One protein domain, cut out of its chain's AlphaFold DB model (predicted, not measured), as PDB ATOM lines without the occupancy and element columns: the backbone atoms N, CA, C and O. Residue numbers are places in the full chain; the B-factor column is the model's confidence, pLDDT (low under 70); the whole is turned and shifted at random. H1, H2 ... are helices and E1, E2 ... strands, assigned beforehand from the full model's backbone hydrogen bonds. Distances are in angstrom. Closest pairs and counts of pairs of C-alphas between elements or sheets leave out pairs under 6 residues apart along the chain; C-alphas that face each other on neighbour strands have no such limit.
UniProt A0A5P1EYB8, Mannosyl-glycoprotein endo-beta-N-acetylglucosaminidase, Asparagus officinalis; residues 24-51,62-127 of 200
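This is residues 24 to 51 and 62 to 127 of the 200 residues of the protein "Mannosyl-glycoprotein endo-beta-N-acetylglucosaminidase" of Asparagus officinalis (UniProt A0A5P1EYB8). What shape appears? Little regular structure: loops prevail, with H5 beside E2 of a parallel sheet, E1 E2; short helices H1, H2, H3 trail to one end. What makes it? Of 94 printed residues, 35 are in named elements, mixed: H1 H2 H3 H4 E1 E2 H5. It is compact, radius of gyration of the C-alphas 13.9 A, spanning 40 by 33 by 22 A.

Where are the first helices? H1 is residues 24 to 28, from C-alpha 24 at (31.070, 45.587, -2.149); H2 30 to 33, H3 37 to 40, H4 47 to 50. What follows? E1 is 65 to 68, 9.9 A; E2 99 to 102, 10.2 A; H5 113 to 122, 14.0 A, ending at C-alpha 122 (17.009, 16.386, -17.195).

Which helices meet? H3 and H5 are close but not clearly touching; closest C-alphas, Asn 40 and Pro 113, 5.5 A. H1 and H5 each have every O i to N i+4 pair within hydrogen-bond range; H2, H3 and H4 are too short for one. How do strands pair? E1 and E2 are parallel at 17 degrees, N 66 and O 99 within hydrogen-bond range, 3.0 A.

Any cut? Residues 52 to 61 are not printed; C-alphas 51 and 62 are 17.4 A apart. Anything long or uncertain? E1 to E2 is a long link; pLDDT is under 70 at 47 to 51, 70 to 72, 126 to 127.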
ATOM      1  N   ALA A  24      31.960  44.426  -2.198       88.06
ATOM      2  CA  ALA A  24      31.070  45.587  -2.149       88.06
ATOM      3  C   ALA A  24      29.776  45.372  -2.961       88.06
ATOM      4  O   ALA A  24      28.691  45.765  -2.531       88.06
ATOM      5  N   ASP A  25      29.860  44.697  -4.112       84.69
ATOM      6  CA  ASP A  25      28.683  44.342  -4.916       84.69
ATOM      7  C   ASP A  25      27.839  43.256  -4.238       84.69
ATOM      8  O   ASP A  25      26.606  43.278  -4.305       84.69
ATOM      9  N   LEU A  26      28.498  42.319  -3.550       86.00
ATOM     10  CA  LEU A  26      27.817  41.294  -2.763       86.00
ATOM     11  C   LEU A  26      27.052  41.912  -1.585       86.00
ATOM     12  O   LEU A  26      25.887  41.571  -1.367       86.00
ATOM     13  N   GLU A  27      27.687  42.832  -0.858       88.19
ATOM     14  CA  GLU A  27      27.105  43.529   0.293       88.19
ATOM     15  C   GLU A  27      25.969  44.473  -0.121       88.19
ATOM     16  O   GLU A  27      24.894  44.448   0.478       88.19
ATOM     17  N   SER A  28      26.166  45.246  -1.192       90.38
ATOM     18  CA  SER A  28      25.142  46.158  -1.720       90.38
ATOM     19  C   SER A  28      23.941  45.441  -2.335       90.38
ATOM     20  O   SER A  28      22.917  46.073  -2.584       90.38
ATOM     21  N   ARG A  29      24.044  44.128  -2.593       86.19
ATOM     22  CA  ARG A  29      23.010  43.317  -3.258       86.19
ATOM     23  C   ARG A  29      22.616  43.849  -4.643       86.19
ATOM     24  O   ARG A  29      21.562  43.465  -5.157       86.19
ATOM     25  N   SER A  30      23.479  44.643  -5.280       88.38
ATOM     26  CA  SER A  30      23.233  45.306  -6.569       88.38
ATOM     27  C   SER A  30      22.842  44.321  -7.678       88.38
ATOM     28  O   SER A  30      21.981  44.615  -8.510       88.38
ATOM     29  N   TYR A  31      23.392  43.101  -7.643       87.88
ATOM     30  CA  TYR A  31      23.001  42.010  -8.537       87.88
ATOM     31  C   TYR A  31      21.488  41.762  -8.514       87.88
ATOM     32  O   TYR A  31      20.873  41.699  -9.575       87.88
ATOM     33  N   PHE A  32      20.880  41.663  -7.327       88.31
ATOM     34  CA  PHE A  32      19.466  41.314  -7.142       88.31
ATOM     35  C   PHE A  32      18.501  42.447  -7.511       88.31
ATOM     36  O   PHE A  32      17.317  42.194  -7.734       88.31
ATOM     37  N   GLU A  33      18.999  43.676  -7.593       89.62
ATOM     38  CA  GLU A  33      18.226  44.864  -7.974       89.62
ATOM     39  C   GLU A  33      18.445  45.256  -9.444       89.62
ATOM     40  O   GLU A  33      17.776  46.143  -9.973       89.62
ATOM     41  N   SER A  34      19.357  44.569 -10.135       89.94
ATOM     42  CA  SER A  34      19.693  44.842 -11.528       89.94
ATOM     43  C   SER A  34      18.560  44.512 -12.506       89.94
ATOM     44  O   SER A  34      17.736  43.618 -12.291       89.94
ATOM     45  N   PHE A  35      18.606  45.154 -13.678       92.19
ATOM     46  CA  PHE A  35      17.761  44.818 -14.831       92.19
ATOM     47  C   PHE A  35      17.843  43.331 -15.224       92.19
ATOM     48  O   PHE A  35      16.877  42.755 -15.718       92.19
ATOM     49  N   HIS A  36      18.994  42.694 -15.008       93.38
ATOM     50  CA  HIS A  36      19.264  41.335 -15.463       93.38
ATOM     51  C   HIS A  36      18.706  40.259 -14.528       93.38
ATOM     52  O   HIS A  36      18.350  39.170 -14.984       93.38
ATOM     53  N   TYR A  37      18.597  40.541 -13.229       91.19
ATOM     54  CA  TYR A  37      18.224  39.540 -12.230       91.19
ATOM     55  C   TYR A  37      16.893  38.820 -12.485       91.19
ATOM     56  O   TYR A  37      16.865  37.594 -12.348       91.19
ATOM     57  N   PRO A  38      15.798  39.490 -12.897       92.38
ATOM     58  CA  PRO A  38      14.549  38.802 -13.219       92.38
ATOM     59  C   PRO A  38      14.711  37.704 -14.280       92.38
ATOM     60  O   PRO A  38      14.015  36.692 -14.216       92.38
ATOM     61  N   PHE A  39      15.649  37.880 -15.212       92.75
ATOM     62  CA  PHE A  39      15.950  36.931 -16.284       92.75
ATOM     63  C   PHE A  39      16.922  35.827 -15.849       92.75
ATOM     64  O   PHE A  39      16.900  34.739 -16.416       92.75
ATOM     65  N   ASN A  40      17.723  36.069 -14.809       91.50
ATOM     66  CA  ASN A  40      18.652  35.095 -14.225       91.50
ATOM     67  C   ASN A  40      17.983  34.119 -13.239       91.50
ATOM     68  O   ASN A  40      18.663  33.395 -12.515       91.50
ATOM     69  N   LYS A  41      16.648  34.069 -13.213       90.00
ATOM     70  CA  LYS A  41      15.886  33.085 -12.440       90.00
ATOM     71  C   LYS A  41      15.584  31.867 -13.299       90.00
ATOM     72  O   LYS A  41      15.064  31.981 -14.407       90.00
ATOM     73  N   ALA A  42      15.872  30.687 -12.762       87.88
ATOM     74  CA  ALA A  42      15.485  29.441 -13.402       87.88
ATOM     75  C   ALA A  42      13.957  29.333 -13.492       87.88
ATOM     76  O   ALA A  42      13.244  29.560 -12.515       87.88
ATOM     77  N   SER A  43      13.463  28.971 -14.671       89.25
ATOM     78  CA  SER A  43      12.040  28.758 -14.947       89.25
ATOM     79  C   SER A  43      11.630  27.299 -14.758       89.25
ATOM     80  O   SER A  43      10.459  27.011 -14.508       89.25
ATOM     81  N   VAL A  44      12.585  26.369 -14.864       87.50
ATOM     82  CA  VAL A  44      12.336  24.941 -14.662       87.50
ATOM     83  C   VAL A  44      12.465  24.616 -13.170       87.50
ATOM     84  O   VAL A  44      13.509  24.907 -12.580       87.50
ATOM     85  N   PRO A  45      11.450  23.997 -12.539       84.75
ATOM     86  CA  PRO A  45      11.517  23.621 -11.130       84.75
ATOM     87  C   PRO A  45      12.636  22.616 -10.843       84.75
ATOM     88  O   PRO A  45      12.871  21.700 -11.631       84.75
ATOM     89  N   SER A  46      13.267  22.749  -9.675       75.31
ATOM     90  CA  SER A  46      14.284  21.805  -9.206       75.31
ATOM     91  C   SER A  46      13.725  20.376  -9.105       75.31
ATOM     92  O   SER A  46      12.594  20.181  -8.638       75.31
ATOM     93  N   PRO A  47      14.518  19.350  -9.467       67.44
ATOM     94  CA  PRO A  47      14.132  17.956  -9.305       67.44
ATOM     95  C   PRO A  47      13.973  17.532  -7.844       67.44
ATOM     96  O   PRO A  47      13.432  16.465  -7.608       67.44
ATOM     97  N   SER A  48      14.322  18.347  -6.846       57.47
ATOM     98  CA  SER A  48      13.997  18.054  -5.438       57.47
ATOM     99  C   SER A  48      12.483  17.923  -5.174       57.47
ATOM    100  O   SER A  48      12.082  17.167  -4.283       57.47
ATOM    101  N   CYS A  49      11.618  18.547  -5.993       46.53
ATOM    102  CA  CYS A  49      10.166  18.298  -5.956       46.53
ATOM    103  C   CYS A  49       9.784  16.939  -6.573       46.53
ATOM    104  O   CYS A  49       8.766  16.341  -6.229       46.53
ATOM    105  N   ARG A  50      10.645  16.420  -7.450       45.75
ATOM    106  CA  ARG A  50      10.616  15.076  -8.015       45.75
ATOM    107  C   ARG A  50      11.735  14.275  -7.374       45.75
ATOM    108  O   ARG A  50      12.619  13.810  -8.093       45.75
ATOM    109  N   ARG A  51      11.725  14.099  -6.042       49.31
ATOM    110  CA  ARG A  51      12.497  13.005  -5.435       49.31
ATOM    111  C   ARG A  51      12.195  11.792  -6.299       49.31
ATOM    112  O   ARG A  51      11.086  11.255  -6.225       49.31
ATOM    113  N   SER A  62      27.638   4.852  -6.551       77.94
ATOM    114  CA  SER A  62      28.419   6.083  -6.614       77.94
ATOM    115  C   SER A  62      27.651   7.162  -7.380       77.94
ATOM    116  O   SER A  62      27.026   6.889  -8.409       77.94
ATOM    117  N   GLU A  63      27.685   8.386  -6.857       78.06
ATOM    118  CA  GLU A  63      27.094   9.548  -7.517       78.06
ATOM    119  C   GLU A  63      28.143  10.215  -8.407       78.06
ATOM    120  O   GLU A  63      29.270  10.485  -7.977       78.06
ATOM    121  N   SER A  64      27.787  10.447  -9.668       80.06
ATOM    122  CA  SER A  64      28.645  11.148 -10.614       80.06
ATOM    123  C   SER A  64      28.408  12.651 -10.520       80.06
ATOM    124  O   SER A  64      27.282  13.153 -10.596       80.06
ATOM    125  N   PHE A  65      29.505  13.383 -10.388       82.38
ATOM    126  CA  PHE A  65      29.488  14.828 -10.324       82.38
ATOM    127  C   PHE A  65      30.327  15.423 -11.447       82.38
ATOM    128  O   PHE A  65      31.453  14.986 -11.690       82.38
ATOM    129  N   VAL A  66      29.774  16.423 -12.130       85.50
ATOM    130  CA  VAL A  66      30.437  17.101 -13.244       85.50
ATOM    131  C   VAL A  66      30.602  18.580 -12.930       85.50
ATOM    132  O   VAL A  66      29.623  19.317 -12.820       85.50
ATOM    133  N   CYS A  67      31.861  19.005 -12.835       85.56
ATOM    134  CA  CYS A  67      32.252  20.407 -12.751       85.56
ATOM    135  C   CYS A  67      32.499  20.973 -14.147       85.56
ATOM    136  O   CYS A  67      33.420  20.552 -14.848       85.56
ATOM    137  N   HIS A  68      31.727  21.981 -14.522       83.38
ATOM    138  CA  HIS A  68      31.993  22.800 -15.692       83.38
ATOM    139  C   HIS A  68      32.842  24.011 -15.289       83.38
ATOM    140  O   HIS A  68      32.340  24.892 -14.604       83.38
ATOM    141  N   GLY A  69      34.115  24.052 -15.697       76.94
ATOM    142  CA  GLY A  69      35.062  25.127 -15.371       76.94
ATOM    143  C   GLY A  69      35.678  25.756 -16.620       76.94
ATOM    144  O   GLY A  69      36.863  25.574 -16.888       76.94
ATOM    145  N   MET A  70      34.874  26.450 -17.425       63.59
ATOM    146  CA  MET A  70      35.320  26.998 -18.708       63.59
ATOM    147  C   MET A  70      35.882  28.417 -18.562       63.59
ATOM    148  O   MET A  70      35.122  29.371 -18.511       63.59
ATOM    149  N   MET A  71      37.213  28.558 -18.527       68.44
ATOM    150  CA  MET A  71      37.948  29.811 -18.806       68.44
ATOM    151  C   MET A  71      37.357  31.089 -18.163       68.44
ATOM    152  O   MET A  71      37.202  32.114 -18.819       68.44
ATOM    153  N   GLY A  72      37.010  31.029 -16.874       69.50
ATOM    154  CA  GLY A  72      36.438  32.164 -16.131       69.50
ATOM    155  C   GLY A  72      34.905  32.212 -16.067       69.50
ATOM    156  O   GLY A  72      34.381  32.910 -15.202       69.50
ATOM    157  N   GLY A  73      34.208  31.414 -16.880       79.94
ATOM    158  CA  GLY A  73      32.747  31.348 -16.989       79.94
ATOM    159  C   GLY A  73      32.133  32.578 -17.664       79.94
ATOM    160  O   GLY A  73      32.798  33.597 -17.841       79.94
ATOM    161  N   TYR A  74      30.842  32.505 -17.991       83.06
ATOM    162  CA  TYR A  74      30.053  33.619 -18.536       83.06
ATOM    163  C   TYR A  74      30.613  34.165 -19.858       83.06
ATOM    164  O   TYR A  74      30.666  35.377 -20.088       83.06
ATOM    165  N   VAL A  75      31.010  33.248 -20.737       87.06
ATOM    166  CA  VAL A  75      31.403  33.530 -22.123       87.06
ATOM    167  C   VAL A  75      30.165  33.396 -23.007       87.06
ATOM    168  O   VAL A  75      29.282  34.249 -22.942       87.06
ATOM    169  N   ASP A  76      30.032  32.324 -23.783       88.12
ATOM    170  CA  ASP A  76      28.849  32.101 -24.626       88.12
ATOM    171  C   ASP A  76      27.608  31.717 -23.815       88.12
ATOM    172  O   ASP A  76      26.471  31.896 -24.247       88.12
ATOM    173  N   ASP A  77      27.815  31.216 -22.607       88.12
ATOM    174  CA  ASP A  77      26.770  30.776 -21.697       88.12
ATOM    175  C   ASP A  77      26.207  31.895 -20.812       88.12
ATOM    176  O   ASP A  77      25.246  31.677 -20.075       88.12
ATOM    177  N   ARG A  78      26.747  33.117 -20.921       91.25
ATOM    178  CA  ARG A  78      26.178  34.299 -20.259       91.25
ATOM    179  C   ARG A  78      24.808  34.679 -20.808       91.25
ATOM    180  O   ARG A  78      24.059  35.404 -20.158       91.25
ATOM    181  N   TRP A  79      24.489  34.270 -22.031       91.81
ATOM    182  CA  TRP A  79      23.226  34.615 -22.668       91.81
ATOM    183  C   TRP A  79      22.108  33.760 -22.074       91.81
ATOM    184  O   TRP A  79      22.099  32.538 -22.208       91.81
ATOM    185  N   VAL A  80      21.138  34.415 -21.429       90.38
ATOM    186  CA  VAL A  80      20.067  33.759 -20.654       90.38
ATOM    187  C   VAL A  80      19.299  32.701 -21.461       90.38
ATOM    188  O   VAL A  80      18.884  31.684 -20.908       90.38
ATOM    189  N   GLN A  81      19.121  32.929 -22.764       86.94
ATOM    190  CA  GLN A  81      18.392  32.045 -23.682       86.94
ATOM    191  C   GLN A  81      19.308  31.278 -24.650       86.94
ATOM    192  O   GLN A  81      18.820  30.680 -25.606       86.94
ATOM    193  N   GLY A  82      20.618  31.270 -24.397       84.69
ATOM    194  CA  GLY A  82      21.622  30.767 -25.332       84.69
ATOM    195  C   GLY A  82      22.051  31.818 -26.360       84.69
ATOM    196  O   GLY A  82      21.405  32.854 -26.527       84.69
ATOM    197  N   GLY A  83      23.189  31.556 -27.001       85.50
ATOM    198  CA  GLY A  83      23.743  32.370 -28.082       85.50
ATOM    199  C   GLY A  83      23.589  31.706 -29.452       85.50
ATOM    200  O   GLY A  83      23.016  30.626 -29.584       85.50
ATOM    201  N   ASP A  84      24.136  32.354 -30.473       87.50
ATOM    202  CA  ASP A  84      24.194  31.890 -31.864       87.50
ATOM    203  C   ASP A  84      25.487  31.119 -32.199       87.50
ATOM    204  O   ASP A  84      25.631  30.582 -33.300       87.50
ATOM    205  N   ASN A  85      26.422  31.013 -31.250       89.44
ATOM    206  CA  ASN A  85      27.659  30.266 -31.435       89.44
ATOM    207  C   ASN A  85      27.408  28.747 -31.437       89.44
ATOM    208  O   ASN A  85      27.294  28.114 -30.387       89.44
ATOM    209  N   ALA A  86      27.415  28.139 -32.624       88.12
ATOM    210  CA  ALA A  86      27.299  26.689 -32.794       88.12
ATOM    211  C   ALA A  86      28.463  25.888 -32.170       88.12
ATOM    212  O   ALA A  86      28.320  24.691 -31.925       88.12
ATOM    213  N   GLY A  87      29.609  26.530 -31.918       88.00
ATOM    214  CA  GLY A  87      30.764  25.937 -31.243       88.00
ATOM    215  C   GLY A  87      30.738  26.070 -29.718       88.00
ATOM    216  O   GLY A  87      31.695  25.646 -29.067       88.00
ATOM    217  N   ALA A  88      29.687  26.663 -29.143       88.00
ATOM    218  CA  ALA A  88      29.569  26.819 -27.699       88.00
ATOM    219  C   ALA A  88      29.484  25.458 -26.992       88.00
ATOM    220  O   ALA A  88      28.891  24.488 -27.484       88.00
ATOM    221  N   TYR A  89      30.064  25.389 -25.795       87.38
ATOM    222  CA  TYR A  89      30.067  24.163 -25.009       87.38
ATOM    223  C   TYR A  89      28.649  23.704 -24.689       87.38
ATOM    224  O   TYR A  89      27.831  24.459 -24.172       87.38
ATOM    225  N   SER A  90      28.381  22.436 -24.980       89.06
ATOM    226  CA  SER A  90      27.061  21.834 -24.847       89.06
ATOM    227  C   SER A  90      27.173  20.474 -24.174       89.06
ATOM    228  O   SER A  90      28.073  19.688 -24.471       89.06
ATOM    229  N   ILE A  91      26.230  20.179 -23.281       89.75
ATOM    230  CA  ILE A  91      26.118  18.879 -22.621       89.75
ATOM    231  C   ILE A  91      24.913  18.150 -23.203       89.75
ATOM    232  O   ILE A  91      23.792  18.653 -23.156       89.75
ATOM    233  N   TRP A  92      25.150  16.943 -23.712       89.56
ATOM    234  CA  TRP A  92      24.113  16.076 -24.280       89.56
ATOM    235  C   TRP A  92      23.755  14.922 -23.339       89.56
ATOM    236  O   TRP A  92      22.592  14.550 -23.198       89.56
ATOM    237  N   HIS A  93      24.749  14.378 -22.635       90.44
ATOM    238  CA  HIS A  93      24.607  13.183 -21.802       90.44
ATOM    239  C   HIS A  93      24.239  13.502 -20.345       90.44
ATOM    240  O   HIS A  93      24.815  12.942 -19.416       90.44
ATOM    241  N   TRP A  94      23.255  14.384 -20.133       88.94
ATOM    242  CA  TRP A  94      22.786  14.761 -18.790       88.94
ATOM    243  C   TRP A  94      22.343  13.562 -17.940       88.94
ATOM    244  O   TRP A  94      22.473  13.585 -16.726       88.94
ATOM    245  N   TYR A  95      21.859  12.489 -18.570       85.19
ATOM    246  CA  TYR A  95      21.413  11.266 -17.897       85.19
ATOM    247  C   TYR A  95      22.542  10.450 -17.241       85.19
ATOM    248  O   TYR A  95      22.246   9.525 -16.488       85.19
ATOM    249  N   LEU A  96      23.810  10.753 -17.542       86.88
ATOM    250  CA  LEU A  96      24.978  10.136 -16.902       86.88
ATOM    251  C   LEU A  96      25.465  10.919 -15.677       86.88
ATOM    252  O   LEU A  96      26.411  10.482 -15.022       86.88
ATOM    253  N   MET A  97      24.868  12.081 -15.402       85.00
ATOM    254  CA  MET A  97      25.282  13.006 -14.353       85.00
ATOM    255  C   MET A  97      24.220  13.044 -13.264       85.00
ATOM    256  O   MET A  97      23.037  13.226 -13.554       85.00
ATOM    257  N   ASP A  98      24.644  12.916 -12.015       81.62
ATOM    258  CA  ASP A  98      23.734  13.047 -10.876       81.62
ATOM    259  C   ASP A  98      23.698  14.477 -10.377       81.62
ATOM    260  O   ASP A  98      22.627  15.031 -10.106       81.62
ATOM    261  N   VAL A  99      24.882  15.085 -10.341       83.44
ATOM    262  CA  VAL A  99      25.073  16.454  -9.904       83.44
ATOM    263  C   VAL A  99      25.881  17.216 -10.952       83.44
ATOM    264  O   VAL A  99      26.892  16.737 -11.469       83.44
ATOM    265  N   PHE A 100      25.434  18.430 -11.262       87.50
ATOM    266  CA  PHE A 100      26.151  19.358 -12.133       87.50
ATOM    267  C   PHE A 100      26.511  20.621 -11.360       87.50
ATOM    268  O   PHE A 100      25.637  21.232 -10.739       87.50
ATOM    269  N   VAL A 101      27.772  21.042 -11.447       86.62
ATOM    270  CA  VAL A 101      28.237  22.313 -10.889       86.62
ATOM    271  C   VAL A 101      28.851  23.179 -11.950       86.62
ATOM    272  O   VAL A 101      29.709  22.775 -12.730       86.62
ATOM    273  N   TYR A 102      28.403  24.419 -11.902       87.06
ATOM    274  CA  TYR A 102      28.940  25.501 -12.678       87.06
ATOM    275  C   TYR A 102      30.032  26.194 -11.863       87.06
ATOM    276  O   TYR A 102      29.756  26.832 -10.846       87.06
ATOM    277  N   PHE A 103      31.277  26.032 -12.290       84.44
ATOM    278  CA  PHE A 103      32.451  26.587 -11.638       84.44
ATOM    279  C   PHE A 103      32.981  27.778 -12.437       84.44
ATOM    280  O   PHE A 103      33.162  27.704 -13.652       84.44
ATOM    281  N   SER A 104      33.280  28.875 -11.746       82.12
ATOM    282  CA  SER A 104      33.963  30.023 -12.340       82.12
ATOM    283  C   SER A 104      35.062  30.532 -11.410       82.12
ATOM    284  O   SER A 104      35.147  30.143 -10.247       82.12
ATOM    285  N   HIS A 105      35.934  31.391 -11.934       82.25
ATOM    286  CA  HIS A 105      37.071  31.932 -11.185       82.25
ATOM    287  C   HIS A 105      36.735  33.219 -10.413       82.25
ATOM    288  O   HIS A 105      37.633  33.810  -9.814       82.25
ATOM    289  N   ASN A 106      35.469  33.645 -10.429       82.81
ATOM    290  CA  ASN A 106      34.990  34.848  -9.752       82.81
ATOM    291  C   ASN A 106      34.666  34.592  -8.273       82.81
ATOM    292  O   ASN A 106      34.448  33.445  -7.877       82.81
ATOM    293  N   LEU A 107      34.604  35.670  -7.480       83.06
ATOM    294  CA  LEU A 107      34.338  35.630  -6.039       83.06
ATOM    295  C   LEU A 107      33.032  34.888  -5.729       83.06
ATOM    296  O   LEU A 107      33.053  33.893  -5.005       83.06
ATOM    297  N   VAL A 108      31.913  35.321  -6.319       85.44
ATOM    298  CA  VAL A 108      30.626  34.615  -6.232       85.44
ATOM    299  C   VAL A 108      30.143  34.270  -7.633       85.44
ATOM    300  O   VAL A 108      30.024  35.130  -8.509       85.44
ATOM    301  N   THR A 109      29.824  32.994  -7.839       85.06
ATOM    302  CA  THR A 109      29.355  32.492  -9.131       85.06
ATOM    303  C   THR A 109      27.907  32.023  -9.038       85.06
ATOM    304  O   THR A 109      27.637  30.992  -8.435       85.06
ATOM    305  N   ILE A 110      26.984  32.733  -9.691       87.94
ATOM    306  CA  ILE A 110      25.579  32.329  -9.822       87.94
ATOM    307  C   ILE A 110      25.378  31.644 -11.185       87.94
ATOM    308  O   ILE A 110      25.533  32.297 -12.216       87.94
ATOM    309  N   PRO A 111      25.021  30.348 -11.235       88.75
ATOM    310  CA  PRO A 111      24.936  29.616 -12.495       88.75
ATOM    311  C   PRO A 111      23.941  30.275 -13.464       88.75
ATOM    312  O   PRO A 111      22.788  30.505 -13.080       88.75
ATOM    313  N   PRO A 112      24.337  30.519 -14.729       90.81
ATOM    314  CA  PRO A 112      23.423  31.004 -15.751       90.81
ATOM    315  C   PRO A 112      22.151  30.142 -15.850       90.81
ATOM    316  O   PRO A 112      22.201  28.910 -15.712       90.81
ATOM    317  N   PRO A 113      20.982  30.748 -16.111       90.56
ATOM    318  CA  PRO A 113      19.709  30.039 -16.141       90.56
ATOM    319  C   PRO A 113      19.638  29.026 -17.288       90.56
ATOM    320  O   PRO A 113      18.910  28.048 -17.157       90.56
ATOM    321  N   CYS A 114      20.404  29.193 -18.371       89.94
ATOM    322  CA  CYS A 114      20.506  28.200 -19.442       89.94
ATOM    323  C   CYS A 114      21.005  26.849 -18.895       89.94
ATOM    324  O   CYS A 114      20.350  25.821 -19.093       89.94
ATOM    325  N   TRP A 115      22.066  26.862 -18.083       90.25
ATOM    326  CA  TRP A 115      22.550  25.684 -17.374       90.25
ATOM    327  C   TRP A 115      21.535  25.213 -16.345       90.25
ATOM    328  O   TRP A 115      21.191  24.028 -16.327       90.25
ATOM    329  N   THR A 116      21.024  26.120 -15.501       88.88
ATOM    330  CA  THR A 116      20.076  25.796 -14.418       88.88
ATOM    331  C   THR A 116      18.824  25.092 -14.933       88.88
ATOM    332  O   THR A 116      18.505  23.990 -14.479       88.88
ATOM    333  N   ASN A 117      18.213  25.628 -15.979       90.38
ATOM    334  CA  ASN A 117      17.049  25.047 -16.629       90.38
ATOM    335  C   ASN A 117      17.359  23.702 -17.292       90.38
ATOM    336  O   ASN A 117      16.593  22.759 -17.095       90.38
ATOM    337  N   ALA A 118      18.481  23.580 -18.014       90.25
ATOM    338  CA  ALA A 118      18.855  22.337 -18.691       90.25
ATOM    339  C   ALA A 118      18.982  21.171 -17.699       90.25
ATOM    340  O   ALA A 118      18.272  20.172 -17.811       90.25
ATOM    341  N   GLY A 119      19.804  21.316 -16.655       88.31
ATOM    342  CA  GLY A 119      19.940  20.228 -15.677       88.31
ATOM    343  C   GLY A 119      18.636  19.925 -14.926       88.31
ATOM    344  O   GLY A 119      18.325  18.755 -14.732       88.31
ATOM    345  N   HIS A 120      17.812  20.930 -14.592       88.06
ATOM    346  CA  HIS A 120      16.504  20.668 -13.977       88.06
ATOM    347  C   HIS A 120      15.564  19.891 -14.908       88.06
ATOM    348  O   HIS A 120      14.887  18.963 -14.460       88.06
ATOM    349  N   ALA A 121      15.553  20.215 -16.204       89.06
ATOM    350  CA  ALA A 121      14.750  19.509 -17.200       89.06
ATOM    351  C   ALA A 121      15.171  18.036 -17.338       89.06
ATOM    352  O   ALA A 121      14.321  17.167 -17.533       89.06
ATOM    353  N   HIS A 122      16.463  17.745 -17.167       87.38
ATOM    354  CA  HIS A 122      17.009  16.386 -17.195       87.38
ATOM    355  C   HIS A 122      16.998  15.671 -15.833       87.38
ATOM    356  O   HIS A 122      17.356  14.494 -15.739       87.38
ATOM    357  N   GLY A 123      16.528  16.341 -14.780       83.19
ATOM    358  CA  GLY A 123      16.445  15.781 -13.435       83.19
ATOM    359  C   GLY A 123      17.794  15.635 -12.731       83.19
ATOM    360  O   GLY A 123      17.898  14.802 -11.834       83.19
ATOM    361  N   VAL A 124      18.787  16.422 -13.150       82.00
ATOM    362  CA  VAL A 124      20.096  16.561 -12.505       82.00
ATOM    363  C   VAL A 124      19.968  17.595 -11.396       82.00
ATOM    364  O   VAL A 124      19.490  18.715 -11.627       82.00
ATOM    365  N   GLU A 125      20.361  17.214 -10.184       70.25
ATOM    366  CA  GLU A 125      20.384  18.138  -9.058       70.25
ATOM    367  C   GLU A 125      21.549  19.112  -9.242       70.25
ATOM    368  O   GLU A 125      22.643  18.740  -9.671       70.25
ATOM    369  N   LYS A 126      21.301  20.394  -8.988       60.81
ATOM    370  CA  LYS A 126      22.362  21.395  -9.027       60.81
ATOM    371  C   LYS A 126      22.787  21.734  -7.624       60.81
ATOM    372  O   LYS A 126      21.937  22.016  -6.784       60.81
ATOM    373  N   LEU A 127      24.099  21.751  -7.418       56.97
ATOM    374  CA  LEU A 127      24.655  22.422  -6.261       56.97
ATOM    375  C   LEU A 127      24.652  23.935  -6.512       56.97
ATOM    376  O   LEU A 127      24.968  24.409  -7.606       56.97
TER     377      LEU A 127